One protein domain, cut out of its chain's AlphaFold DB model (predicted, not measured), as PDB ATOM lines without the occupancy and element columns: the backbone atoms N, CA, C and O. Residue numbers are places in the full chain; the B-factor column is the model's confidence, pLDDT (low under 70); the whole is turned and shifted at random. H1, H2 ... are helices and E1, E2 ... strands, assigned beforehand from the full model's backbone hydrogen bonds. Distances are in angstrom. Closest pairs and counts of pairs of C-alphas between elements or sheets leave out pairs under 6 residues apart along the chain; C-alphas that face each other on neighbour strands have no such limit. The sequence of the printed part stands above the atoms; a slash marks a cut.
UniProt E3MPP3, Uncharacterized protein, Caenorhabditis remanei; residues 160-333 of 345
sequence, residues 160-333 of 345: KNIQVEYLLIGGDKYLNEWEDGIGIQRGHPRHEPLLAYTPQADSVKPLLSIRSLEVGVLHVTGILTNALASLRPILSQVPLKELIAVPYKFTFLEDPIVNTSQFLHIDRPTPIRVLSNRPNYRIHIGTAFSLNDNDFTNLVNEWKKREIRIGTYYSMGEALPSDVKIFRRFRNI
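What this domain is: This is residues 160 to 333 of the 345 residues of an uncharacterized protein of Caenorhabditis remanei (UniProt E3MPP3). Five parallel strands stand side by side in chain order, E1 E2 E3 E4 E5, and the chain winds from each to the next in right-handed turns, like a short solenoid; H2, H3 and H4 cover one face of this curled sheet, and no named helix is on the other. H5 packs on H4 beyond the E5 end of the sheet, a long loop leads on to H6, and between E1 and E2 the chain makes a long loop, with H1 in it, that reaches away past the last residues of the strands, with residues 178 to 185 sticking out. The 174 printed residues run E1 H1 E2 H2 E3 H3 E4 H4 E5 H5 H6; the class is mixed, with under half of the residues in named elements. The whole is compact, with a radius of gyration of the C-alphas of 17.9 A and spans of 54 by 43 by 27 A.

How they stand to each other: The twisted sheet has edge strands E1, residues 161 to 169, and E5, residues 283 to 289. Its inner strands are E2, residues 212 to 220, E3, residues 242 to 245, and E4, residues 264 to 271. E1 and E2 are parallel at 14 degrees, with N 164 and O 214 2.8 A apart. E2 and E3 stand at 48 degrees, with N 244 and O 218 at 2.8 A. E3 and E4 stand at 26 degrees, with N 265 and O 243 at 2.8 A. E4 and E5 stand at 12 degrees, with N 266 and O 284 at 2.8 A. H2, residues 224 to 231, H3, residues 256 to 260, and H4, residues 272 to 277, are on the same face, at heights over the sheet of 8.8 A, 9.6 A and 7.6 A. H4 touches H5, residues 295 to 305, at a shallow tilt of 26 degrees, the same way; their closest C-alphas, of Ser 276 and Leu 299, are 5.1 A apart. H6, residues 325 to 331, is close to H5 but not clearly touching, the closest C-alphas being those of Phe 296 and Arg 329, 7.7 A apart. H1, residues 177 to 180, is not on the sheet. With these helices between neighbour strands, E1 H1 E2, E2 H2 E3, E3 H3 E4 and E4 H4 E5 are strand-helix-strand units, two parallel neighbour strands joined through a helix. H2, H3, H5 and H6 have every O i to N i+4 pair within hydrogen-bond range, H4 has 0 of 2 but 2 of 3 O i to N i+3 pairs, and H1 is too short for an O i to N i+4 pair.

Where its parts are: E1 begins at C-alpha 161, (-13.814, -38.962, -111.997), measures 19.0 A and bends by 90 degrees at residue 165. E2, 19.2 A long, bends by 88 degrees at residue 216, and E4, 15.2 A, by 99 degrees at residue 268. H5, the longest helix, measures 15.3 A. H6 ends at C-alpha 331, (31.922, -14.444, -105.428).

The domain as a whole: The C-alphas farthest apart, of Lys 160 and Asn 332, are 56.4 A apart. The printed part has no cut. The long links are H1 to E2, 31 residues, and H5 to H6, 19 residues. Mean pLDDT of the printed part is 74.9; 44 residues are under 70, among them residues 170 to 193 and 317 to 325.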
ATOM      1  N   LYS A 160     -17.668 -40.695-109.467       67.88
ATOM      2  CA  LYS A 160     -17.209 -39.897-110.615       67.88
ATOM      3  C   LYS A 160     -15.707 -39.647-110.580       67.88
ATOM      4  O   LYS A 160     -15.098 -39.527-109.518       67.88
ATOM      5  N   ASN A 161     -15.148 -39.506-111.779       74.00
ATOM      6  CA  ASN A 161     -13.814 -38.962-111.997       74.00
ATOM      7  C   ASN A 161     -13.953 -37.455-112.221       74.00
ATOM      8  O   ASN A 161     -14.699 -37.027-113.109       74.00
ATOM      9  N   ILE A 162     -13.259 -36.662-111.414       73.44
ATOM     10  CA  ILE A 162     -13.335 -35.202-111.447       73.44
ATOM     11  C   ILE A 162     -11.995 -34.649-111.897       73.44
ATOM     12  O   ILE A 162     -10.954 -35.077-111.415       73.44
ATOM     13  N   GLN A 163     -12.040 -33.662-112.788       74.69
ATOM     14  CA  GLN A 163     -10.873 -32.883-113.167       74.69
ATOM     15  C   GLN A 163     -11.068 -31.430-112.757       74.69
ATOM     16  O   GLN A 163     -12.089 -30.802-113.040       74.69
ATOM     17  N   VAL A 164     -10.051 -30.908-112.098       71.12
ATOM     18  CA  VAL A 164      -9.998 -29.575-111.528       71.12
ATOM     19  C   VAL A 164      -8.760 -28.879-112.072       71.12
ATOM     20  O   VAL A 164      -7.662 -29.409-111.950       71.12
ATOM     21  N   GLU A 165      -8.901 -27.678-112.633       73.81
ATOM     22  CA  GLU A 165      -7.726 -26.898-113.037       73.81
ATOM     23  C   GLU A 165      -6.969 -26.349-111.826       73.81
ATOM     24  O   GLU A 165      -5.746 -26.409-111.816       73.81
ATOM     25  N   TYR A 166      -7.665 -25.875-110.789       74.50
ATOM     26  CA  TYR A 166      -7.028 -25.290-109.609       74.50
ATOM     27  C   TYR A 166      -7.781 -25.631-108.320       74.50
ATOM     28  O   TYR A 166      -8.922 -25.210-108.129       74.50
ATOM     29  N   LEU A 167      -7.123 -26.352-107.413       79.19
ATOM     30  CA  LEU A 167      -7.625 -26.756-106.100       79.19
ATOM     31  C   LEU A 167      -6.845 -26.049-104.991       79.19
ATOM     32  O   LEU A 167      -5.658 -26.282-104.838       79.19
ATOM     33  N   LEU A 168      -7.517 -25.248-104.179       79.06
ATOM     34  CA  LEU A 168      -7.018 -24.586-102.976       79.06
ATOM     35  C   LEU A 168      -7.571 -25.247-101.698       79.06
ATOM     36  O   LEU A 168      -8.769 -25.236-101.419       79.06
ATOM     37  N   ILE A 169      -6.677 -25.778-100.867       76.19
ATOM     38  CA  ILE A 169      -6.992 -26.329 -99.547       76.19
ATOM     39  C   ILE A 169      -6.442 -25.394 -98.466       76.19
ATOM     40  O   ILE A 169      -5.232 -25.223 -98.318       76.19
ATOM     41  N   GLY A 170      -7.350 -24.796 -97.695       68.69
ATOM     42  CA  GLY A 170      -7.051 -23.775 -96.694       68.69
ATOM     43  C   GLY A 170      -7.721 -22.434 -97.016       68.69
ATOM     44  O   GLY A 170      -8.526 -22.319 -97.937       68.69
ATOM     45  N   GLY A 171      -7.413 -21.410 -96.218       59.75
ATOM     46  CA  GLY A 171      -8.005 -20.069 -96.328       59.75
ATOM     47  C   GLY A 171      -7.021 -18.967 -96.714       59.75
ATOM     48  O   GLY A 171      -5.809 -19.163 -96.664       59.75
ATOM     49  N   ASP A 172      -7.556 -17.775 -96.981       50.53
ATOM     50  CA  ASP A 172      -6.800 -16.580 -97.409       50.53
ATOM     51  C   ASP A 172      -5.714 -16.120 -96.409       50.53
ATOM     52  O   ASP A 172      -4.805 -15.380 -96.769       50.53
ATOM     53  N   LYS A 173      -5.797 -16.542 -95.136       53.25
ATOM     54  CA  LYS A 173      -4.880 -16.155 -94.038       53.25
ATOM     55  C   LYS A 173      -4.433 -17.342 -93.177       53.25
ATOM     56  O   LYS A 173      -4.251 -17.228 -91.970       53.25
ATOM     57  N   TYR A 174      -4.364 -18.526 -93.772       51.69
ATOM     58  CA  TYR A 174      -4.366 -19.769 -93.006       51.69
ATOM     59  C   TYR A 174      -3.062 -20.038 -92.226       51.69
ATOM     60  O   TYR A 174      -3.111 -20.657 -91.166       51.69
ATOM     61  N   LEU A 175      -1.917 -19.499 -92.653       52.66
ATOM     62  CA  LEU A 175      -0.645 -19.553 -91.921       52.66
ATOM     63  C   LEU A 175       0.120 -18.225 -92.072       52.66
ATOM     64  O   LEU A 175       1.016 -18.105 -92.901       52.66
ATOM     65  N   ASN A 176      -0.222 -17.210 -91.275       50.22
ATOM     66  CA  ASN A 176       0.712 -16.119 -90.992       50.22
ATOM     67  C   ASN A 176       1.525 -16.521 -89.750       50.22
ATOM     68  O   ASN A 176       1.145 -16.183 -88.636       50.22
ATOM     69  N   GLU A 177       2.640 -17.246 -89.917       46.25
ATOM     70  CA  GLU A 177       3.564 -17.550 -88.798       46.25
ATOM     71  C   GLU A 177       4.060 -16.264 -88.096       46.25
ATOM     72  O   GLU A 177       4.368 -16.275 -86.907       46.25
ATOM     73  N   TRP A 178       4.053 -15.123 -88.803       42.44
ATOM     74  CA  TRP A 178       4.328 -13.804 -88.225       42.44
ATOM     75  C   TRP A 178       3.286 -13.393 -87.167       42.44
ATOM     76  O   TRP A 178       3.643 -12.803 -86.155       42.44
ATOM     77  N   GLU A 179       2.004 -13.721 -87.357       44.53
ATOM     78  CA  GLU A 179       0.932 -13.339 -86.424       44.53
ATOM     79  C   GLU A 179       0.964 -14.170 -85.129       44.53
ATOM     80  O   GLU A 179       0.675 -13.639 -84.056       44.53
ATOM     81  N   ASP A 180       1.401 -15.435 -85.202       45.22
ATOM     82  CA  ASP A 180       1.535 -16.307 -84.024       45.22
ATOM     83  C   ASP A 180       2.660 -15.838 -83.084       45.22
ATOM     84  O   ASP A 180       2.532 -15.937 -81.864       45.22
ATOM     85  N   GLY A 181       3.731 -15.249 -83.632       44.56
ATOM     86  CA  GLY A 181       4.819 -14.651 -82.849       44.56
ATOM     87  C   GLY A 181       4.430 -13.381 -82.080       44.56
ATOM     88  O   GLY A 181       5.133 -12.998 -81.149       44.56
ATOM     89  N   ILE A 182       3.307 -12.741 -82.432       43.31
ATOM     90  CA  ILE A 182       2.802 -11.512 -81.786       43.31
ATOM     91  C   ILE A 182       1.739 -11.849 -80.716       43.31
ATOM     92  O   ILE A 182       1.139 -10.964 -80.113       43.31
ATOM     93  N   GLY A 183       1.493 -13.135 -80.432       37.16
ATOM     94  CA  GLY A 183       0.501 -13.541 -79.432       37.16
ATOM     95  C   GLY A 183      -0.942 -13.245 -79.853       37.16
ATOM     96  O   GLY A 183      -1.830 -13.172 -79.001       37.16
ATOM     97  N   ILE A 184      -1.199 -13.081 -81.157       42.94
ATOM     98  CA  ILE A 184      -2.559 -12.971 -81.683       42.94
ATOM     99  C   ILE A 184      -3.197 -14.352 -81.543       42.94
ATOM    100  O   ILE A 184      -2.915 -15.267 -82.315       42.94
ATOM    101  N   GLN A 185      -4.047 -14.519 -80.526       39.50
ATOM    102  CA  GLN A 185      -4.827 -15.738 -80.348       39.50
ATOM    103  C   GLN A 185      -5.687 -15.956 -81.592       39.50
ATOM    104  O   GLN A 185      -6.684 -15.265 -81.817       39.50
ATOM    105  N   ARG A 186      -5.303 -16.932 -82.416       48.84
ATOM    106  CA  ARG A 186      -6.195 -17.456 -83.445       48.84
ATOM    107  C   ARG A 186      -7.439 -17.996 -82.744       48.84
ATOM    108  O   ARG A 186      -7.338 -18.629 -81.692       48.84
ATOM    109  N   GLY A 187      -8.612 -17.744 -83.325       45.97
ATOM    110  CA  GLY A 187      -9.861 -18.345 -82.849       45.97
ATOM    111  C   GLY A 187      -9.733 -19.868 -82.714       45.97
ATOM    112  O   GLY A 187      -8.840 -20.467 -83.320       45.97
ATOM    113  N   HIS A 188     -10.618 -20.471 -81.912       40.25
ATOM    114  CA  HIS A 188     -10.560 -21.883 -81.520       40.25
ATOM    115  C   HIS A 188     -10.116 -22.835 -82.651       40.25
ATOM    116  O   HIS A 188     -10.512 -22.635 -83.807       40.25
ATOM    117  N   PRO A 189      -9.333 -23.887 -82.326       44.38
ATOM    118  CA  PRO A 189      -8.956 -24.928 -83.276       44.38
ATOM    119  C   PRO A 189     -10.179 -25.376 -84.070       44.38
ATOM    120  O   PRO A 189     -11.214 -25.704 -83.488       44.38
ATOM    121  N   ARG A 190     -10.085 -25.363 -85.401       55.97
ATOM    122  CA  ARG A 190     -11.177 -25.889 -86.218       55.97
ATOM    123  C   ARG A 190     -11.292 -27.378 -85.921       55.97
ATOM    124  O   ARG A 190     -10.295 -28.087 -85.963       55.97
ATOM    125  N   HIS A 191     -12.504 -27.836 -85.621       53.75
ATOM    126  CA  HIS A 191     -12.767 -29.219 -85.211       53.75
ATOM    127  C   HIS A 191     -12.466 -30.266 -86.304       53.75
ATOM    128  O   HIS A 191     -12.497 -31.459 -86.026       53.75
ATOM    129  N   GLU A 192     -12.185 -29.844 -87.541       64.69
ATOM    130  CA  GLU A 192     -11.892 -30.732 -88.664       64.69
ATOM    131  C   GLU A 192     -10.373 -30.977 -88.802       64.69
ATOM    132  O   GLU A 192      -9.643 -30.015 -89.057       64.69
ATOM    133  N   PRO A 193      -9.881 -32.232 -88.705       68.00
ATOM    134  CA  PRO A 193      -8.446 -32.549 -88.742       68.00
ATOM    135  C   PRO A 193      -7.705 -32.076 -89.997       68.00
ATOM    136  O   PRO A 193      -6.554 -31.647 -89.921       68.00
ATOM    137  N   LEU A 194      -8.380 -32.081 -91.155       73.38
ATOM    138  CA  LEU A 194      -7.847 -31.521 -92.404       73.38
ATOM    139  C   LEU A 194      -7.401 -30.064 -92.222       73.38
ATOM    140  O   LEU A 194      -6.422 -29.624 -92.822       73.38
ATOM    141  N   LEU A 195      -8.126 -29.339 -91.371       70.19
ATOM    142  CA  LEU A 195      -7.916 -27.939 -91.065       70.19
ATOM    143  C   LEU A 195      -7.303 -27.704 -89.674       70.19
ATOM    144  O   LEU A 195      -7.486 -26.626 -89.093       70.19
ATOM    145  N   ALA A 196      -6.590 -28.685 -89.130       70.31
ATOM    146  CA  ALA A 196      -5.799 -28.483 -87.927       70.31
ATOM    147  C   ALA A 196      -4.569 -27.599 -88.210       70.31
ATOM    148  O   ALA A 196      -3.996 -27.621 -89.299       70.31
ATOM    149  N   TYR A 197      -4.119 -26.860 -87.192       72.00
ATOM    150  CA  TYR A 197      -2.878 -26.069 -87.242       72.00
ATOM    151  C   TYR A 197      -1.610 -26.916 -87.058       72.00
ATOM    152  O   TYR A 197      -0.500 -26.388 -87.064       72.00
ATOM    153  N   THR A 198      -1.761 -28.227 -86.873       79.31
ATOM    154  CA  THR A 198      -0.665 -29.178 -86.719       79.31
ATOM    155  C   THR A 198      -0.859 -30.378 -87.649       79.31
ATOM    156  O   THR A 198      -1.993 -30.677 -88.039       79.31
ATOM    157  N   PRO A 199       0.227 -31.076 -88.028       83.44
ATOM    158  CA  PRO A 199       0.134 -32.328 -88.772       83.44
ATOM    159  C   PRO A 199      -0.652 -33.393 -87.999       83.44
ATOM    160  O   PRO A 199      -0.355 -33.655 -86.837       83.44
ATOM    161  N   GLN A 200      -1.643 -33.996 -88.652       83.75
ATOM    162  CA  GLN A 200      -2.540 -35.020 -88.109       83.75
ATOM    163  C   GLN A 200      -2.961 -36.027 -89.198       83.75
ATOM    164  O   GLN A 200      -4.132 -36.377 -89.295       83.75
ATOM    165  N   ALA A 201      -2.031 -36.469 -90.052       81.44
ATOM    166  CA  ALA A 201      -2.338 -37.292 -91.233       81.44
ATOM    167  C   ALA A 201      -3.287 -38.473 -90.944       81.44
ATOM    168  O   ALA A 201      -4.229 -38.689 -91.699       81.44
ATOM    169  N   ASP A 202      -3.077 -39.175 -89.828       84.38
ATOM    170  CA  ASP A 202      -3.823 -40.389 -89.473       84.38
ATOM    171  C   ASP A 202      -5.299 -40.138 -89.123       84.38
ATOM    172  O   ASP A 202      -6.126 -41.040 -89.236       84.38
ATOM    173  N   SER A 203      -5.656 -38.921 -88.702       76.69
ATOM    174  CA  SER A 203      -7.038 -38.559 -88.359       76.69
ATOM    175  C   SER A 203      -7.778 -37.865 -89.505       76.69
ATOM    176  O   SER A 203      -8.972 -37.567 -89.388       76.69
ATOM    177  N   VAL A 204      -7.097 -37.607 -90.626       77.06
ATOM    178  CA  VAL A 204      -7.676 -36.928 -91.784       77.06
ATOM    179  C   VAL A 204      -8.422 -37.924 -92.664       77.06
ATOM    180  O   VAL A 204      -7.865 -38.894 -93.170       77.06
ATOM    181  N   LYS A 205      -9.707 -37.650 -92.891       77.75
ATOM    182  CA  LYS A 205     -10.537 -38.406 -93.832       77.75
ATOM    183  C   LYS A 205     -10.372 -37.880 -95.266       77.75
ATOM    184  O   LYS A 205      -9.988 -36.717 -95.444       77.75
ATOM    185  N   PRO A 206     -10.681 -38.702 -96.287       70.38
ATOM    186  CA  PRO A 206     -10.713 -38.242 -97.668       70.38
ATOM    187  C   PRO A 206     -11.649 -37.046 -97.839       70.38
ATOM    188  O   PRO A 206     -12.745 -37.035 -97.280       70.38
ATOM    189  N   LEU A 207     -11.208 -36.050 -98.607       64.69
ATOM    190  CA  LEU A 207     -11.926 -34.780 -98.761       64.69
ATOM    191  C   LEU A 207     -13.292 -34.969 -99.426       64.69
ATOM    192  O   LEU A 207     -14.248 -34.270 -99.105       64.69
ATOM    193  N   LEU A 208     -13.348 -35.889-100.386       65.00
ATOM    194  CA  LEU A 208     -14.496 -36.137-101.239       65.00
ATOM    195  C   LEU A 208     -14.704 -37.645-101.364       65.00
ATOM    196  O   LEU A 208     -13.750 -38.394-101.581       65.00
ATOM    197  N   SER A 209     -15.960 -38.082-101.308       68.75
ATOM    198  CA  SER A 209     -16.361 -39.441-101.686       68.75
ATOM    199  C   SER A 209     -16.436 -39.568-103.212       68.75
ATOM    200  O   SER A 209     -17.512 -39.720-103.784       68.75
ATOM    201  N   ILE A 210     -15.284 -39.451-103.879       67.69
ATOM    202  CA  ILE A 210     -15.133 -39.563-105.340       67.69
ATOM    203  C   ILE A 210     -14.271 -40.755-105.710       67.69
ATOM    204  O   ILE A 210     -13.461 -41.219-104.911       67.69
ATOM    205  N   ARG A 211     -14.417 -41.227-106.952       76.69
ATOM    206  CA  ARG A 211     -13.584 -42.313-107.470       76.69
ATOM    207  C   ARG A 211     -12.163 -41.841-107.743       76.69
ATOM    208  O   ARG A 211     -11.213 -42.548-107.429       76.69
ATOM    209  N   SER A 212     -12.029 -40.688-108.396       82.06
ATOM    210  CA  SER A 212     -10.733 -40.187-108.844       82.06
ATOM    211  C   SER A 212     -10.744 -38.669-109.024       82.06
ATOM    212  O   SER A 212     -11.765 -38.078-109.387       82.06
ATOM    213  N   LEU A 213      -9.594 -38.043-108.788       83.12
ATOM    214  CA  LEU A 213      -9.375 -36.607-108.850       83.12
ATOM    215  C   LEU A 213      -8.104 -36.281-109.627       83.12
ATOM    216  O   LEU A 213      -7.000 -36.677-109.251       83.12
ATOM    217  N   GLU A 214      -8.267 -35.473-110.658       82.31
ATOM    218  CA  GLU A 214      -7.190 -34.853-111.410       82.31
ATOM    219  C   GLU A 214      -7.114 -33.360-111.049       82.31
ATOM    220  O   GLU A 214      -8.137 -32.676-111.041       82.31
ATOM    221  N   VAL A 215      -5.917 -32.848-110.737       82.81
ATOM    222  CA  VAL A 215      -5.705 -31.472-110.245       82.81
ATOM    223  C   VAL A 215      -4.579 -30.779-111.007       82.81
ATOM    224  O   VAL A 215      -3.417 -31.134-110.821       82.81
ATOM    225  N   GLY A 216      -4.889 -29.772-111.822       79.56
ATOM    226  CA  GLY A 216      -3.883 -28.969-112.522       79.56
ATOM    227  C   GLY A 216      -2.910 -28.295-111.550       79.56
ATOM    228  O   GLY A 216      -1.730 -28.636-111.525       79.56
ATOM    229  N   VAL A 217      -3.424 -27.395-110.718       84.62
ATOM    230  CA  VAL A 217      -2.689 -26.657-109.689       84.62
ATOM    231  C   VAL A 217      -3.265 -27.009-108.324       84.62
ATOM    232  O   VAL A 217      -4.452 -26.799-108.082       84.62
ATOM    233  N   LEU A 218      -2.443 -27.536-107.418       89.12
ATOM    234  CA  LEU A 218      -2.814 -27.726-106.018       89.12
ATOM    235  C   LEU A 218      -2.190 -26.608-105.187       89.12
ATOM    236  O   LEU A 218      -0.978 -26.564-105.047       89.12
ATOM    237  N   HIS A 219      -2.999 -25.734-104.607       87.06
ATOM    238  CA  HIS A 219      -2.570 -24.704-103.674       87.06
ATOM    239  C   HIS A 219      -2.963 -25.086-102.245       87.06
ATOM    240  O   HIS A 219      -4.129 -25.282-101.934       87.06
ATOM    241  N   VAL A 220      -2.004 -25.202-101.338       84.62
ATOM    242  CA  VAL A 220      -2.262 -25.480 -99.927       84.62
ATOM    243  C   VAL A 220      -1.732 -24.339 -99.074       84.62
ATOM    244  O   VAL A 220      -0.526 -24.207 -98.881       84.62
ATOM    245  N   THR A 221      -2.644 -23.537 -98.522       77.06
ATOM    246  CA  THR A 221      -2.294 -22.466 -97.573       77.06
ATOM    247  C   THR A 221      -2.223 -22.963 -96.127       77.06
ATOM    248  O   THR A 221      -1.798 -22.223 -95.239       77.06
ATOM    249  N   GLY A 222      -2.656 -24.205 -95.880       76.75
ATOM    250  CA  GLY A 222      -2.605 -24.875 -94.582       76.75
ATOM    251  C   GLY A 222      -1.529 -25.935 -94.425       76.75
ATOM    252  O   GLY A 222      -0.496 -25.903 -95.085       76.75
ATOM    253  N   ILE A 223      -1.760 -26.868 -93.499       83.88
ATOM    254  CA  ILE A 223      -0.813 -27.948 -93.222       83.88
ATOM    255  C   ILE A 223      -0.815 -28.929 -94.397       83.88
ATOM    256  O   ILE A 223      -1.715 -29.760 -94.528       83.88
ATOM    257  N   LEU A 224       0.221 -28.841 -95.238       87.00
ATOM    258  CA  LEU A 224       0.391 -29.663 -96.440       87.00
ATOM    259  C   LEU A 224       0.226 -31.159 -96.162       87.00
ATOM    260  O   LEU A 224      -0.447 -31.853 -96.918       87.00
ATOM    261  N   THR A 225       0.772 -31.643 -95.047       89.19
ATOM    262  CA  THR A 225       0.647 -33.041 -94.617       89.19
ATOM    263  C   THR A 225      -0.811 -33.497 -94.520       89.19
ATOM    264  O   THR A 225      -1.147 -34.582 -94.987       89.19
ATOM    265  N   ASN A 226      -1.693 -32.659 -93.970       86.25
ATOM    266  CA  ASN A 226      -3.104 -33.001 -93.787       86.25
ATOM    267  C   ASN A 226      -3.837 -32.971 -95.131       86.25
ATOM    268  O   ASN A 226      -4.603 -33.879 -95.443       86.25
ATOM    269  N   ALA A 227      -3.550 -31.965 -95.963       85.75
ATOM    270  CA  ALA A 227      -4.108 -31.871 -97.307       85.75
ATOM    271  C   ALA A 227      -3.746 -33.097 -98.161       85.75
ATOM    272  O   ALA A 227      -4.622 -33.710 -98.770       85.75
ATOM    273  N   LEU A 228      -2.473 -33.504 -98.159       89.69
ATOM    274  CA  LEU A 228      -2.019 -34.679 -98.902       89.69
ATOM    275  C   LEU A 228      -2.620 -35.977 -98.356       89.69
ATOM    276  O   LEU A 228      -3.029 -36.815 -99.156       89.69
ATOM    277  N   ALA A 229      -2.739 -36.133 -97.034       88.06
ATOM    278  CA  ALA A 229      -3.406 -37.290 -96.433       88.06
ATOM    279  C   ALA A 229      -4.865 -37.423 -96.912       88.06
ATOM    280  O   ALA A 229      -5.310 -38.516 -97.256       88.06
ATOM    281  N   SER A 230      -5.577 -36.300 -97.024       84.62
ATOM    282  CA  SER A 230      -6.964 -36.259 -97.502       84.62
ATOM    283  C   SER A 230      -7.113 -36.552 -98.997       84.62
ATOM    284  O   SER A 230      -8.100 -37.150 -99.422       84.62
ATOM    285  N   LEU A 231      -6.150 -36.123 -99.818       87.00
ATOM    286  CA  LEU A 231      -6.222 -36.272-101.274       87.00
ATOM    287  C   LEU A 231      -5.648 -37.594-101.783       87.00
ATOM    288  O   LEU A 231      -6.097 -38.091-102.813       87.00
ATOM    289  N   ARG A 232      -4.665 -38.176-101.092       89.06
ATOM    290  CA  ARG A 232      -3.943 -39.373-101.547       89.06
ATOM    291  C   ARG A 232      -4.855 -40.540-101.965       89.06
ATOM    292  O   ARG A 232      -4.545 -41.147-102.983       89.06
ATOM    293  N   PRO A 233      -5.972 -40.843-101.275       87.88
ATOM    294  CA  PRO A 233      -6.853 -41.947-101.670       87.88
ATOM    295  C   PRO A 233      -7.579 -41.737-103.005       87.88
ATOM    296  O   PRO A 233      -8.045 -42.702-103.600       87.88
ATOM    297  N   ILE A 234      -7.705 -40.488-103.455       83.94
ATOM    298  CA  ILE A 234      -8.530 -40.098-104.605       83.94
ATOM    299  C   ILE A 234      -7.714 -39.467-105.735       83.94
ATOM    300  O   ILE A 234      -8.224 -39.333-106.842       83.94
ATOM    301  N   LEU A 235      -6.460 -39.077-105.504       86.56
ATOM    302  CA  LEU A 235      -5.628 -38.422-106.509       86.56
ATOM    303  C   LEU A 235      -5.222 -39.414-107.610       86.56
ATOM    304  O   LEU A 235      -4.473 -40.355-107.364       86.56
ATOM    305  N   SER A 236      -5.692 -39.194-108.839       84.25
ATOM    306  CA  SER A 236      -5.443 -40.099-109.970       84.25
ATOM    307  C   SER A 236      -4.220 -39.741-110.803       84.25
ATOM    308  O   SER A 236      -3.849 -40.510-111.686       84.25
ATOM    309  N   GLN A 237      -3.599 -38.587-110.548       81.94
ATOM    310  CA  GLN A 237      -2.398 -38.161-111.254       81.94
ATOM    311  C   GLN A 237      -1.253 -37.842-110.303       81.94
ATOM    312  O   GLN A 237      -1.389 -37.061-109.361       81.94
ATOM    313  N   VAL A 238      -0.103 -38.431-110.603       79.75
ATOM    314  CA  VAL A 238       1.180 -38.116-109.985       79.75
ATOM    315  C   VAL A 238       2.229 -38.242-111.100       79.75
ATOM    316  O   VAL A 238       2.199 -39.241-111.822       79.75
ATOM    317  N   PRO A 239       3.130 -37.264-111.285       87.12
ATOM    318  CA  PRO A 239       3.270 -36.033-110.504       87.12
ATOM    319  C   PRO A 239       2.211 -34.959-110.803       87.12
ATOM    320  O   PRO A 239       1.651 -34.904-111.896       87.12
ATOM    321  N   LEU A 240       1.972 -34.067-109.834       90.31
ATOM    322  CA  LEU A 240       1.161 -32.855-110.025       90.31
ATOM    323  C   LEU A 240       1.852 -31.890-111.000       90.31
ATOM    324  O   LEU A 240       3.080 -31.790-110.979       90.31
ATOM    325  N   LYS A 241       1.084 -31.148-111.812       91.50
ATOM    326  CA  LYS A 241       1.661 -30.123-112.706       91.50
ATOM    327  C   LYS A 241       2.218 -28.954-111.899       91.50
ATOM    328  O   LYS A 241       3.357 -28.559-112.108       91.50
ATOM    329  N   GLU A 242       1.450 -28.457-110.938       92.62
ATOM    330  CA  GLU A 242       1.902 -27.408-110.032       92.62
ATOM    331  C   GLU A 242       1.409 -27.661-108.608       92.62
ATOM    332  O   GLU A 242       0.237 -27.970-108.379       92.62
ATOM    333  N   LEU A 243       2.323 -27.524-107.650       92.69
ATOM    334  CA  LEU A 243       2.036 -27.518-106.227       92.69
ATOM    335  C   LEU A 243       2.469 -26.172-105.649       92.69
ATOM    336  O   LEU A 243       3.654 -25.863-105.632       92.69
ATOM    337  N   ILE A 244       1.517 -25.405-105.134       90.19
ATOM    338  CA  ILE A 244       1.752 -24.201-104.345       90.19
ATOM    339  C   ILE A 244       1.559 -24.583-102.878       90.19
ATOM    340  O   ILE A 244       0.495 -25.073-102.506       90.19
ATOM    341  N   ALA A 245       2.570 -24.417-102.033       89.00
ATOM    342  CA  ALA A 245       2.476 -24.837-100.639       89.00
ATOM    343  C   ALA A 245       3.277 -23.949 -99.688       89.00
ATOM    344  O   ALA A 245       4.259 -23.307-100.064       89.00
ATOM    345  N   VAL A 246       2.866 -23.970 -98.423       81.00
ATOM    346  CA  VAL A 246       3.535 -23.276 -97.321       81.00
ATOM    347  C   VAL A 246       4.321 -24.294 -96.477       81.00
ATOM    348  O   VAL A 246       3.772 -25.349 -96.140       81.00
ATOM    349  N   PRO A 247       5.592 -24.023 -96.119       78.56
ATOM    350  CA  PRO A 247       6.320 -24.862 -95.177       78.56
ATOM    351  C   PRO A 247       5.689 -24.765 -93.792       78.56
ATOM    352  O   PRO A 247       5.308 -23.686 -93.355       78.56
ATOM    353  N   TYR A 248       5.672 -25.871 -93.057       78.44
ATOM    354  CA  TYR A 248       5.312 -25.848 -91.642       78.44
ATOM    355  C   TYR A 248       6.585 -25.727 -90.802       78.44
ATOM    356  O   TYR A 248       7.494 -26.551 -90.951       78.44
ATOM    357  N   LYS A 249       6.676 -24.712 -89.929       77.31
ATOM    358  CA  LYS A 249       7.858 -24.472 -89.078       77.31
ATOM    359  C   LYS A 249       9.158 -24.399 -89.885       77.31
ATOM    360  O   LYS A 249      10.179 -24.969 -89.498       77.31
ATOM    361  N   PHE A 250       9.105 -23.751 -91.047       74.88
ATOM    362  CA  PHE A 250      10.233 -23.642 -91.979       74.88
ATOM    363  C   PHE A 250      10.813 -24.978 -92.475       74.88
ATOM    364  O   PHE A 250      11.965 -25.037 -92.918       74.88
ATOM    365  N   THR A 251      10.025 -26.050 -92.414       74.94
ATOM    366  CA  THR A 251      10.371 -27.363 -92.959       74.94
ATOM    367  C   THR A 251       9.343 -27.767 -94.008       74.94
ATOM    368  O   THR A 251       8.141 -27.565 -93.837       74.94
ATOM    369  N   PHE A 252       9.820 -28.313 -95.126       76.69
ATOM    370  CA  PHE A 252       8.951 -28.910 -96.137       76.69
ATOM    371  C   PHE A 252       8.916 -30.422 -95.955       76.69
ATOM    372  O   PHE A 252       9.926 -31.044 -95.627       76.69
ATOM    373  N   LEU A 253       7.763 -31.022 -96.228       77.44
ATOM    374  CA  LEU A 253       7.564 -32.460 -96.117       77.44
ATOM    375  C   LEU A 253       8.369 -33.213 -97.186       77.44
ATOM    376  O   LEU A 253       8.319 -32.862 -98.364       77.44
ATOM    377  N   GLU A 254       9.111 -34.248 -96.800       82.44
ATOM    378  CA  GLU A 254       9.739 -35.194 -97.732       82.44
ATOM    379  C   GLU A 254       8.698 -36.205 -98.230       82.44
ATOM    380  O   GLU A 254       8.627 -37.340 -97.776       82.44
ATOM    381  N   ASP A 255       7.846 -35.759 -99.153       86.75
ATOM    382  CA  ASP A 255       6.776 -36.572 -99.731       86.75
ATOM    383  C   ASP A 255       7.011 -36.796-101.230       86.75
ATOM    384  O   ASP A 255       7.380 -35.842-101.925       86.75
ATOM    385  N   PRO A 256       6.761 -38.003-101.773       87.62
ATOM    386  CA  PRO A 256       6.867 -38.258-103.206       87.62
ATOM    387  C   PRO A 256       6.048 -37.287-104.062       87.62
ATOM    388  O   PRO A 256       6.546 -36.835-105.087       87.62
ATOM    389  N   ILE A 257       4.837 -36.901-103.642       89.06
ATOM    390  CA  ILE A 257       3.982 -35.971-104.403       89.06
ATOM    391  C   ILE A 257       4.636 -34.587-104.480       89.06
ATOM    392  O   ILE A 257       4.655 -33.958-105.538       89.06
ATOM    393  N   VAL A 258       5.225 -34.133-103.374       88.69
ATOM    394  CA  VAL A 258       5.943 -32.853-103.303       88.69
ATOM    395  C   VAL A 258       7.203 -32.905-104.161       88.69
ATOM    396  O   VAL A 258       7.448 -32.019-104.979       88.69
ATOM    397  N   ASN A 259       7.987 -33.968-104.003       85.44
ATOM    398  CA  ASN A 259       9.293 -34.131-104.629       85.44
ATOM    399  C   ASN A 259       9.224 -34.377-106.138       85.44
ATOM    400  O   ASN A 259      10.174 -34.039-106.838       85.44
ATOM    401  N   THR A 260       8.130 -34.956-106.629       86.75
ATOM    402  CA  THR A 260       7.956 -35.267-108.056       86.75
ATOM    403  C   THR A 260       7.137 -34.228-108.813       86.75
ATOM    404  O   THR A 260       7.145 -34.269-110.040       86.75
ATOM    405  N   SER A 261       6.458 -33.299-108.123       90.25
ATOM    406  CA  SER A 261       5.686 -32.218-108.758       90.25
ATOM    407  C   SER A 261       6.482 -31.515-109.868       90.25
ATOM    408  O   SER A 261       7.670 -31.243-109.719       90.25
ATOM    409  N   GLN A 262       5.851 -31.226-111.007       91.31
ATOM    410  CA  GLN A 262       6.557 -30.637-112.153       91.31
ATOM    411  C   GLN A 262       6.978 -29.187-111.890       91.31
ATOM    412  O   GLN A 262       7.972 -28.723-112.452       91.31
ATOM    413  N   PHE A 263       6.226 -28.483-111.042       91.00
ATOM    414  CA  PHE A 263       6.545 -27.158-110.534       91.00
ATOM    415  C   PHE A 263       6.130 -27.058-109.063       91.00
ATOM    416  O   PHE A 263       4.991 -27.374-108.713       91.00
ATOM    417  N   LEU A 264       7.053 -26.630-108.201       90.62
ATOM    418  CA  LEU A 264       6.806 -26.402-106.779       90.62
ATOM    419  C   LEU A 264       6.965 -24.916-106.465       90.62
ATOM    420  O   LEU A 264       8.068 -24.380-106.520       90.62
ATOM    421  N   HIS A 265       5.881 -24.260-106.079       90.44
ATOM    422  CA  HIS A 265       5.885 -22.884-105.610       90.44
ATOM    423  C   HIS A 265       5.755 -22.852-104.083       90.44
ATOM    424  O   HIS A 265       4.791 -23.339-103.498       90.44
ATOM    425  N   ILE A 266       6.745 -22.263-103.426       87.81
ATOM    426  CA  ILE A 266       6.749 -22.004-101.994       87.81
ATOM    427  C   ILE A 266       6.181 -20.600-101.738       87.81
ATOM    428  O   ILE A 266       6.878 -19.597-101.911       87.81
ATOM    429  N   ASP A 267       4.916 -20.546-101.319       81.00
ATOM    430  CA  ASP A 267       4.104 -19.320-101.202       81.00
ATOM    431  C   ASP A 267       4.244 -18.633 -99.831       81.00
ATOM    432  O   ASP A 267       3.263 -18.229 -99.209       81.00
ATOM    433  N   ARG A 268       5.477 -18.546 -99.304       77.69
ATOM    434  CA  ARG A 268       5.829 -17.767 -98.099       77.69
ATOM    435  C   ARG A 268       7.329 -17.493 -97.973       77.69
ATOM    436  O   ARG A 268       8.132 -18.266 -98.504       77.69
ATOM    437  N   PRO A 269       7.711 -16.463 -97.181       78.62
ATOM    438  CA  PRO A 269       9.070 -16.310 -96.677       78.62
ATOM    439  C   PRO A 269       9.594 -17.628 -96.108       78.62
ATOM    440  O   PRO A 269       9.065 -18.130 -95.119       78.62
ATOM    441  N   THR A 270      10.622 -18.193 -96.737       80.44
ATOM    442  CA  THR A 270      11.159 -19.512 -96.375       80.44
ATOM    443  C   THR A 270      12.687 -19.490 -96.338       80.44
ATOM    444  O   THR A 270      13.308 -18.859 -97.200       80.44
ATOM    445  N   PRO A 271      13.335 -20.187 -95.384       83.56
ATOM    446  CA  PRO A 271      14.781 -20.334 -95.391       83.56
ATOM    447  C   PRO A 271      15.276 -21.029 -96.656       83.56
ATOM    448  O   PRO A 271      14.783 -22.095 -97.027       83.56
ATOM    449  N   ILE A 272      16.328 -20.490 -97.269       83.12
ATOM    450  CA  ILE A 272      16.879 -21.023 -98.520       83.12
ATOM    451  C   ILE A 272      17.375 -22.476 -98.386       83.12
ATOM    452  O   ILE A 272      17.329 -23.242 -99.346       83.12
ATOM    453  N   ARG A 273      17.761 -22.900 -97.170       82.38
ATOM    454  CA  ARG A 273      18.184 -24.279 -96.858       82.38
ATOM    455  C   ARG A 273      17.117 -25.341 -97.147       82.38
ATOM    456  O   ARG A 273      17.447 -26.513 -97.268       82.38
ATOM    457  N   VAL A 274      15.842 -24.958 -97.271       80.75
ATOM    458  CA  VAL A 274      14.757 -25.883 -97.650       80.75
ATOM    459  C   VAL A 274      14.997 -26.506 -99.033       80.75
ATOM    460  O   VAL A 274      14.544 -27.622 -99.293       80.75
ATOM    461  N   LEU A 275      15.756 -25.829 -99.900       80.50
ATOM    462  CA  LEU A 275      16.129 -26.321-101.226       80.50
ATOM    463  C   LEU A 275      17.189 -27.434-101.187       80.50
ATOM    464  O   LEU A 275      17.273 -28.224-102.128       80.50
ATOM    465  N   SER A 276      17.967 -27.540-100.105       76.75
ATOM    466  CA  SER A 276      19.125 -28.441-100.018       76.75
ATOM    467  C   SER A 276      18.771 -29.924-100.114       76.75
ATOM    468  O   SER A 276      19.618 -30.714-100.514       76.75
ATOM    469  N   ASN A 277      17.520 -30.304 -99.818       70.12
ATOM    470  CA  ASN A 277      17.056 -31.700 -99.782       70.12
ATOM    471  C   ASN A 277      16.019 -32.030-100.873       70.12
ATOM    472  O   ASN A 277      15.305 -33.020-100.768       70.12
ATOM    473  N   ARG A 278      15.911 -31.222-101.943       73.94
ATOM    474  CA  ARG A 278      14.829 -31.398-102.935       73.94
ATOM    475  C   ARG A 278      15.295 -31.960-104.277       73.94
ATOM    476  O   ARG A 278      16.113 -31.306-104.910       73.94
ATOM    477  N   PRO A 279      14.771 -33.103-104.755       72.00
ATOM    478  CA  PRO A 279      15.103 -33.619-106.086       72.00
ATOM    479  C   PRO A 279      14.410 -32.842-107.221       72.00
ATOM    480  O   PRO A 279      14.752 -33.021-108.384       72.00
ATOM    481  N   ASN A 280      13.442 -31.979-106.898       76.06
ATOM    482  CA  ASN A 280      12.729 -31.157-107.868       76.06
ATOM    483  C   ASN A 280      13.620 -30.008-108.382       76.06
ATOM    484  O   ASN A 280      14.128 -29.212-107.594       76.06
ATOM    485  N   TYR A 281      13.780 -29.906-109.702       76.25
ATOM    486  CA  TYR A 281      14.595 -28.876-110.361       76.25
ATOM    487  C   TYR A 281      13.818 -27.591-110.690       76.25
ATOM    488  O   TYR A 281      14.408 -26.607-111.129       76.25
ATOM    489  N   ARG A 282      12.496 -27.587-110.499       84.19
ATOM    490  CA  ARG A 282      11.586 -26.489-110.839       84.19
ATOM    491  C   ARG A 282      10.876 -25.984-109.587       84.19
ATOM    492  O   ARG A 282       9.681 -26.193-109.395       84.19
ATOM    493  N   ILE A 283      11.649 -25.328-108.724       86.25
ATOM    494  CA  ILE A 283      11.163 -24.755-107.466       86.25
ATOM    495  C   ILE A 283      11.217 -23.229-107.549       86.25
ATOM    496  O   ILE A 283      12.269 -22.664-107.839       86.25
ATOM    497  N   HIS A 284      10.105 -22.567-107.247       87.12
ATOM    498  CA  HIS A 284      10.040 -21.125-107.046       87.12
ATOM    499  C   HIS A 284       9.806 -20.812-105.566       87.12
ATOM    500  O   HIS A 284       8.937 -21.407-104.932       87.12
ATOM    501  N   ILE A 285      10.571 -19.872-105.011       83.75
ATOM    502  CA  ILE A 285      10.344 -19.326-103.672       83.75
ATOM    503  C   ILE A 285      10.030 -17.846-103.841       83.75
ATOM    504  O   ILE A 285      10.903 -17.095-104.277       83.75
ATOM    505  N   GLY A 286       8.819 -17.423-103.469       77.06
ATOM    506  CA  GLY A 286       8.417 -16.021-103.614       77.06
ATOM    507  C   GLY A 286       9.243 -15.073-102.736       77.06
ATOM    508  O   GLY A 286       9.575 -13.958-103.132       77.06
ATOM    509  N   THR A 287       9.626 -15.509-101.533       78.88
ATOM    510  CA  THR A 287      10.540 -14.763-100.656       78.88
ATOM    511  C   THR A 287      11.468 -15.733 -99.937       78.88
ATOM    512  O   THR A 287      11.019 -16.595 -99.186       78.88
ATOM    513  N   ALA A 288      12.773 -15.608-100.159       80.38
ATOM    514  CA  ALA A 288      13.777 -16.440 -99.505       80.38
ATOM    515  C   ALA A 288      14.565 -15.629 -98.472       80.38
ATOM    516  O   ALA A 288      14.868 -14.458 -98.692       80.38
ATOM    517  N   PHE A 289      14.941 -16.263 -97.363       79.81
ATOM    518  CA  PHE A 289      15.859 -15.679 -96.385       79.81
ATOM    519  C   PHE A 289      16.911 -16.694 -95.925       79.81
ATOM    520  O   PHE A 289      16.817 -17.890 -96.203       79.81
ATOM    521  N   SER A 290      17.950 -16.222 -95.243       79.38
ATOM    522  CA  SER A 290      18.947 -17.076 -94.589       79.38
ATOM    523  C   SER A 290      18.768 -16.965 -93.078       79.38
ATOM    524  O   SER A 290      18.625 -15.857 -92.571       79.38
ATOM    525  N   LEU A 291      18.759 -18.094 -92.369       75.19
ATOM    526  CA  LEU A 291      18.748 -18.125 -90.903       75.19
ATOM    527  C   LEU A 291      20.155 -17.934 -90.333       75.19
ATOM    528  O   LEU A 291      20.309 -17.431 -89.227       75.19
ATOM    529  N   ASN A 292      21.175 -18.348 -91.082       78.38
ATOM    530  CA  ASN A 292      22.582 -18.133 -90.764       78.38
ATOM    531  C   ASN A 292      23.376 -17.794 -92.039       78.38
ATOM    532  O   ASN A 292      22.909 -18.022 -93.157       78.38
ATOM    533  N   ASP A 293      24.595 -17.276 -91.878       75.62
ATOM    534  CA  ASP A 293      25.444 -16.868 -93.007       75.62
ATOM    535  C   ASP A 293      25.902 -18.037 -93.895       75.62
ATOM    536  O   ASP A 293      26.223 -17.836 -95.068       75.62
ATOM    537  N   ASN A 294      25.870 -19.266 -93.372       81.69
ATOM    538  CA  ASN A 294      26.331 -20.464 -94.068       81.69
ATOM    539  C   ASN A 294      25.241 -21.152 -94.902       81.69
ATOM    540  O   ASN A 294      25.581 -21.969 -95.754       81.69
ATOM    541  N   ASP A 295      23.954 -20.835 -94.715       83.31
ATOM    542  CA  ASP A 295      22.836 -21.523 -95.383       83.31
ATOM    543  C   ASP A 295      22.976 -21.510 -96.910       83.31
ATOM    544  O   ASP A 295      22.704 -22.505 -97.582       83.31
ATOM    545  N   PHE A 296      23.439 -20.386 -97.458       80.88
ATOM    546  CA  PHE A 296      23.659 -20.228 -98.890       80.88
ATOM    547  C   PHE A 296      24.831 -21.086 -99.393       80.88
ATOM    548  O   PHE A 296      24.696 -21.812-100.376       80.88
ATOM    549  N   THR A 297      25.967 -21.053 -98.694       81.44
ATOM    550  CA  THR A 297      27.142 -21.876 -99.019       81.44
ATOM    551  C   THR A 297      26.818 -23.365 -98.916       81.44
ATOM    552  O   THR A 297      27.193 -24.143 -99.790       81.44
ATOM    553  N   ASN A 298      26.066 -23.760 -97.887       85.50
ATOM    554  CA  ASN A 298      25.614 -25.131 -97.686       85.50
ATOM    555  C   ASN A 298      24.716 -25.594 -98.834       85.50
ATOM    556  O   ASN A 298      24.924 -26.685 -99.355       85.50
ATOM    557  N   LEU A 299      23.773 -24.756 -99.276       84.12
ATOM    558  CA  LEU A 299      22.928 -25.058-100.429       84.12
ATOM    559  C   LEU A 299      23.755 -25.302-101.696       84.12
ATOM    560  O   LEU A 299      23.556 -26.308-102.373       84.12
ATOM    561  N   VAL A 300      24.712 -24.420-102.000       81.81
ATOM    562  CA  VAL A 300      25.561 -24.577-103.190       81.81
ATOM    563  C   VAL A 300      26.456 -25.814-103.083       81.81
ATOM    564  O   VAL A 300      26.664 -26.505-104.077       81.81
ATOM    565  N   ASN A 301      26.963 -26.137-101.894       83.50
ATOM    566  CA  ASN A 301      27.738 -27.357-101.681       83.50
ATOM    567  C   ASN A 301      26.888 -28.621-101.872       83.50
ATOM    568  O   ASN A 301      27.352 -29.566-102.502       83.50
ATOM    569  N   GLU A 302      25.645 -28.636-101.390       83.31
ATOM    570  CA  GLU A 302      24.707 -29.739-101.644       83.31
ATOM    571  C   GLU A 302      24.363 -29.869-103.127       83.31
ATOM    572  O   GLU A 302      24.329 -30.969-103.673       83.31
ATOM    573  N   TRP A 303      24.185 -28.748-103.821       80.81
ATOM    574  CA  TRP A 303      24.032 -28.728-105.269       80.81
ATOM    575  C   TRP A 303      25.253 -29.295-105.988       80.81
ATOM    576  O   TRP A 303      25.077 -30.129-106.859       80.81
ATOM    577  N   LYS A 304      26.480 -28.943-105.585       79.00
ATOM    578  CA  LYS A 304      27.712 -29.521-106.156       79.00
ATOM    579  C   LYS A 304      27.837 -31.031-105.929       79.00
ATOM    580  O   LYS A 304      28.432 -31.708-106.758       79.00
ATOM    581  N   LYS A 305      27.321 -31.552-104.808       82.75
ATOM    582  CA  LYS A 305      27.297 -33.000-104.529       82.75
ATOM    583  C   LYS A 305      26.317 -33.746-105.428       82.75
ATOM    584  O   LYS A 305      26.494 -34.934-105.671       82.75
ATOM    585  N   ARG A 306      25.267 -33.067-105.888       75.69
ATOM    586  CA  ARG A 306      24.312 -33.616-106.845       75.69
ATOM    587  C   ARG A 306      24.921 -33.469-108.231       75.69
ATOM    588  O   ARG A 306      25.433 -32.410-108.575       75.69
ATOM    589  N   GLU A 307      24.845 -34.505-109.052       69.06
ATOM    590  CA  GLU A 307      25.144 -34.368-110.475       69.06
ATOM    591  C   GLU A 307      24.073 -33.468-111.115       69.06
ATOM    592  O   GLU A 307      23.033 -33.927-111.588       69.06
ATOM    593  N   ILE A 308      24.274 -32.148-111.050       71.50
ATOM    594  CA  ILE A 308      23.387 -31.185-111.696       71.50
ATOM    595  C   ILE A 308      23.626 -31.283-113.196       71.50
ATOM    596  O   ILE A 308      24.756 -31.165-113.673       71.50
ATOM    597  N   ARG A 309      22.545 -31.464-113.955       68.69
ATOM    598  CA  ARG A 309      22.604 -31.490-115.415       68.69
ATOM    599  C   ARG A 309      23.216 -30.184-115.937       68.69
ATOM    600  O   ARG A 309      22.799 -29.092-115.546       68.69
ATOM    601  N   ILE A 310      24.189 -30.289-116.838       67.62
ATOM    602  CA  ILE A 310      24.757 -29.135-117.552       67.62
ATOM    603  C   ILE A 310      23.617 -28.344-118.215       67.62
ATOM    604  O   ILE A 310      22.711 -28.942-118.797       67.62
ATOM    605  N   GLY A 311      23.652 -27.011-118.098       64.62
ATOM    606  CA  GLY A 311      22.573 -26.130-118.564       64.62
ATOM    607  C   GLY A 311      21.410 -25.976-117.575       64.62
ATOM    608  O   GLY A 311      20.313 -25.596-117.969       64.62
ATOM    609  N   THR A 312      21.606 -26.292-116.290       69.19
ATOM    610  CA  THR A 312      20.625 -25.953-115.245       69.19
ATOM    611  C   THR A 312      20.751 -24.478-114.873       69.19
ATOM    612  O   THR A 312      21.828 -24.032-114.478       69.19
ATOM    613  N   TYR A 313      19.646 -23.735-114.951       68.31
ATOM    614  CA  TYR A 313      19.600 -22.317-114.593       68.31
ATOM    615  C   TYR A 313      18.812 -22.101-113.301       68.31
ATOM    616  O   TYR A 313      17.764 -22.709-113.087       68.31
ATOM    617  N   TYR A 314      19.301 -21.184-112.467       73.88
ATOM    618  CA  TYR A 314      18.592 -20.683-111.293       73.88
ATOM    619  C   TYR A 314      18.353 -19.186-111.467       73.88
ATOM    620  O   TYR A 314      19.296 -18.430-111.694       73.88
ATOM    621  N   SER A 315      17.106 -18.751-111.328       72.00
ATOM    622  CA  SER A 315      16.754 -17.331-111.325       72.00
ATOM    623  C   SER A 315      16.516 -16.877-109.888       72.00
ATOM    624  O   SER A 315      15.737 -17.487-109.160       72.00
ATOM    625  N   MET A 316      17.198 -15.812-109.473       73.00
ATOM    626  CA  MET A 316      17.072 -15.219-108.142       73.00
ATOM    627  C   MET A 316      16.945 -13.704-108.302       73.00
ATOM    628  O   MET A 316      17.683 -13.107-109.083       73.00
ATOM    629  N   GLY A 317      16.009 -13.092-107.581       67.12
ATOM    630  CA  GLY A 317      15.787 -11.645-107.585       67.12
ATOM    631  C   GLY A 317      15.907 -11.069-106.178       67.12
ATOM    632  O   GLY A 317      15.649 -11.765-105.196       67.12
ATOM    633  N   GLU A 318      16.292  -9.799-106.078       65.75
ATOM    634  CA  GLU A 318      16.329  -9.046-104.822       65.75
ATOM    635  C   GLU A 318      15.320  -7.893-104.920       65.75
ATOM    636  O   GLU A 318      15.266  -7.194-105.929       65.75
ATOM    637  N   ALA A 319      14.471  -7.730-103.900       62.38
ATOM    638  CA  ALA A 319      13.363  -6.768-103.934       62.38
ATOM    639  C   ALA A 319      13.808  -5.306-103.745       62.38
ATOM    640  O   ALA A 319      13.052  -4.390-104.059       62.38
ATOM    641  N   LEU A 320      15.015  -5.077-103.216       60.66
ATOM    642  CA  LEU A 320      15.563  -3.745-102.973       60.66
ATOM    643  C   LEU A 320      16.867  -3.554-103.760       60.66
ATOM    644  O   LEU A 320      17.676  -4.479-103.794       60.66
ATOM    645  N   PRO A 321      17.135  -2.354-104.315       55.56
ATOM    646  CA  PRO A 321      18.378  -2.043-105.037       55.56
ATOM    647  C   PRO A 321      19.659  -2.064-104.180       55.56
ATOM    648  O   PRO A 321      20.692  -1.556-104.608       55.56
ATOM    649  N   SER A 322      19.616  -2.585-102.951       50.03
ATOM    650  CA  SER A 322      20.738  -2.539-102.018       50.03
ATOM    651  C   SER A 322      21.803  -3.569-102.388       50.03
ATOM    652  O   SER A 322      21.657  -4.741-102.060       50.03
ATOM    653  N   ASP A 323      22.882  -3.123-103.032       52.97
ATOM    654  CA  ASP A 323      24.204  -3.762-103.065       52.97
ATOM    655  C   ASP A 323      24.216  -5.296-103.019       52.97
ATOM    656  O   ASP A 323      24.852  -5.881-102.144       52.97
ATOM    657  N   VAL A 324      23.562  -5.947-103.987       63.28
ATOM    658  CA  VAL A 324      24.029  -7.200-104.604       63.28
ATOM    659  C   VAL A 324      24.564  -8.214-103.560       63.28
ATOM    660  O   VAL A 324      25.640  -8.814-103.702       63.28
ATOM    661  N   LYS A 325      23.842  -8.400-102.445       68.31
ATOM    662  CA  LYS A 325      24.333  -9.220-101.320       68.31
ATOM    663  C   LYS A 325      24.486 -10.662-101.767       68.31
ATOM    664  O   LYS A 325      25.442 -11.343-101.389       68.31
ATOM    665  N   ILE A 326      23.576 -11.100-102.633       70.69
ATOM    666  CA  ILE A 326      23.591 -12.439-103.195       70.69
ATOM    667  C   ILE A 326      24.783 -12.668-104.130       70.69
ATOM    668  O   ILE A 326      25.475 -13.671-103.967       70.69
ATOM    669  N   PHE A 327      25.128 -11.734-105.031       72.00
ATOM    670  CA  PHE A 327      26.308 -11.947-105.879       72.00
ATOM    671  C   PHE A 327      27.618 -11.809-105.098       72.00
ATOM    672  O   PHE A 327      28.579 -12.503-105.425       72.00
ATOM    673  N   ARG A 328      27.679 -10.989-104.036       75.94
ATOM    674  CA  ARG A 328      28.838 -10.986-103.123       75.94
ATOM    675  C   ARG A 328      29.023 -12.358-102.472       75.94
ATOM    676  O   ARG A 328      30.143 -12.857-102.423       75.94
ATOM    677  N   ARG A 329      27.928 -12.996-102.043       76.81
ATOM    678  CA  ARG A 329      27.951 -14.373-101.529       76.81
ATOM    679  C   ARG A 329      28.420 -15.370-102.592       76.81
ATOM    680  O   ARG A 329      29.276 -16.185-102.275       76.81
ATOM    681  N   PHE A 330      27.956 -15.264-103.841       77.69
ATOM    682  CA  PHE A 330      28.445 -16.107-104.943       77.69
ATOM    683  C   PHE A 330      29.949 -15.937-105.210       77.69
ATOM    684  O   PHE A 330      30.641 -16.937-105.370       77.69
ATOM    685  N   ARG A 331      30.480 -14.703-105.214       78.81
ATOM    686  CA  ARG A 331      31.922 -14.444-105.428       78.81
ATOM    687  C   ARG A 331      32.813 -15.086-104.368       78.81
ATOM    688  O   ARG A 331      33.946 -15.441-104.669       78.81
ATOM    689  N   ASN A 332      32.302 -15.243-103.149       79.62
ATOM    690  CA  ASN A 332      33.043 -15.848-102.046       79.62
ATOM    691  C   ASN A 332      33.043 -17.389-102.093       79.62
ATOM    692  O   ASN A 332      33.692 -18.018-101.259       79.62
ATOM    693  N   ILE A 333      32.330 -18.015-103.038       80.25
ATOM    694  CA  ILE A 333      32.319 -19.474-103.186       80.25
ATOM    695  C   ILE A 333      33.586 -19.927-103.925       80.25
ATOM    696  O   ILE A 333      33.857 -19.444-105.028       80.25
TER     697      ILE A 333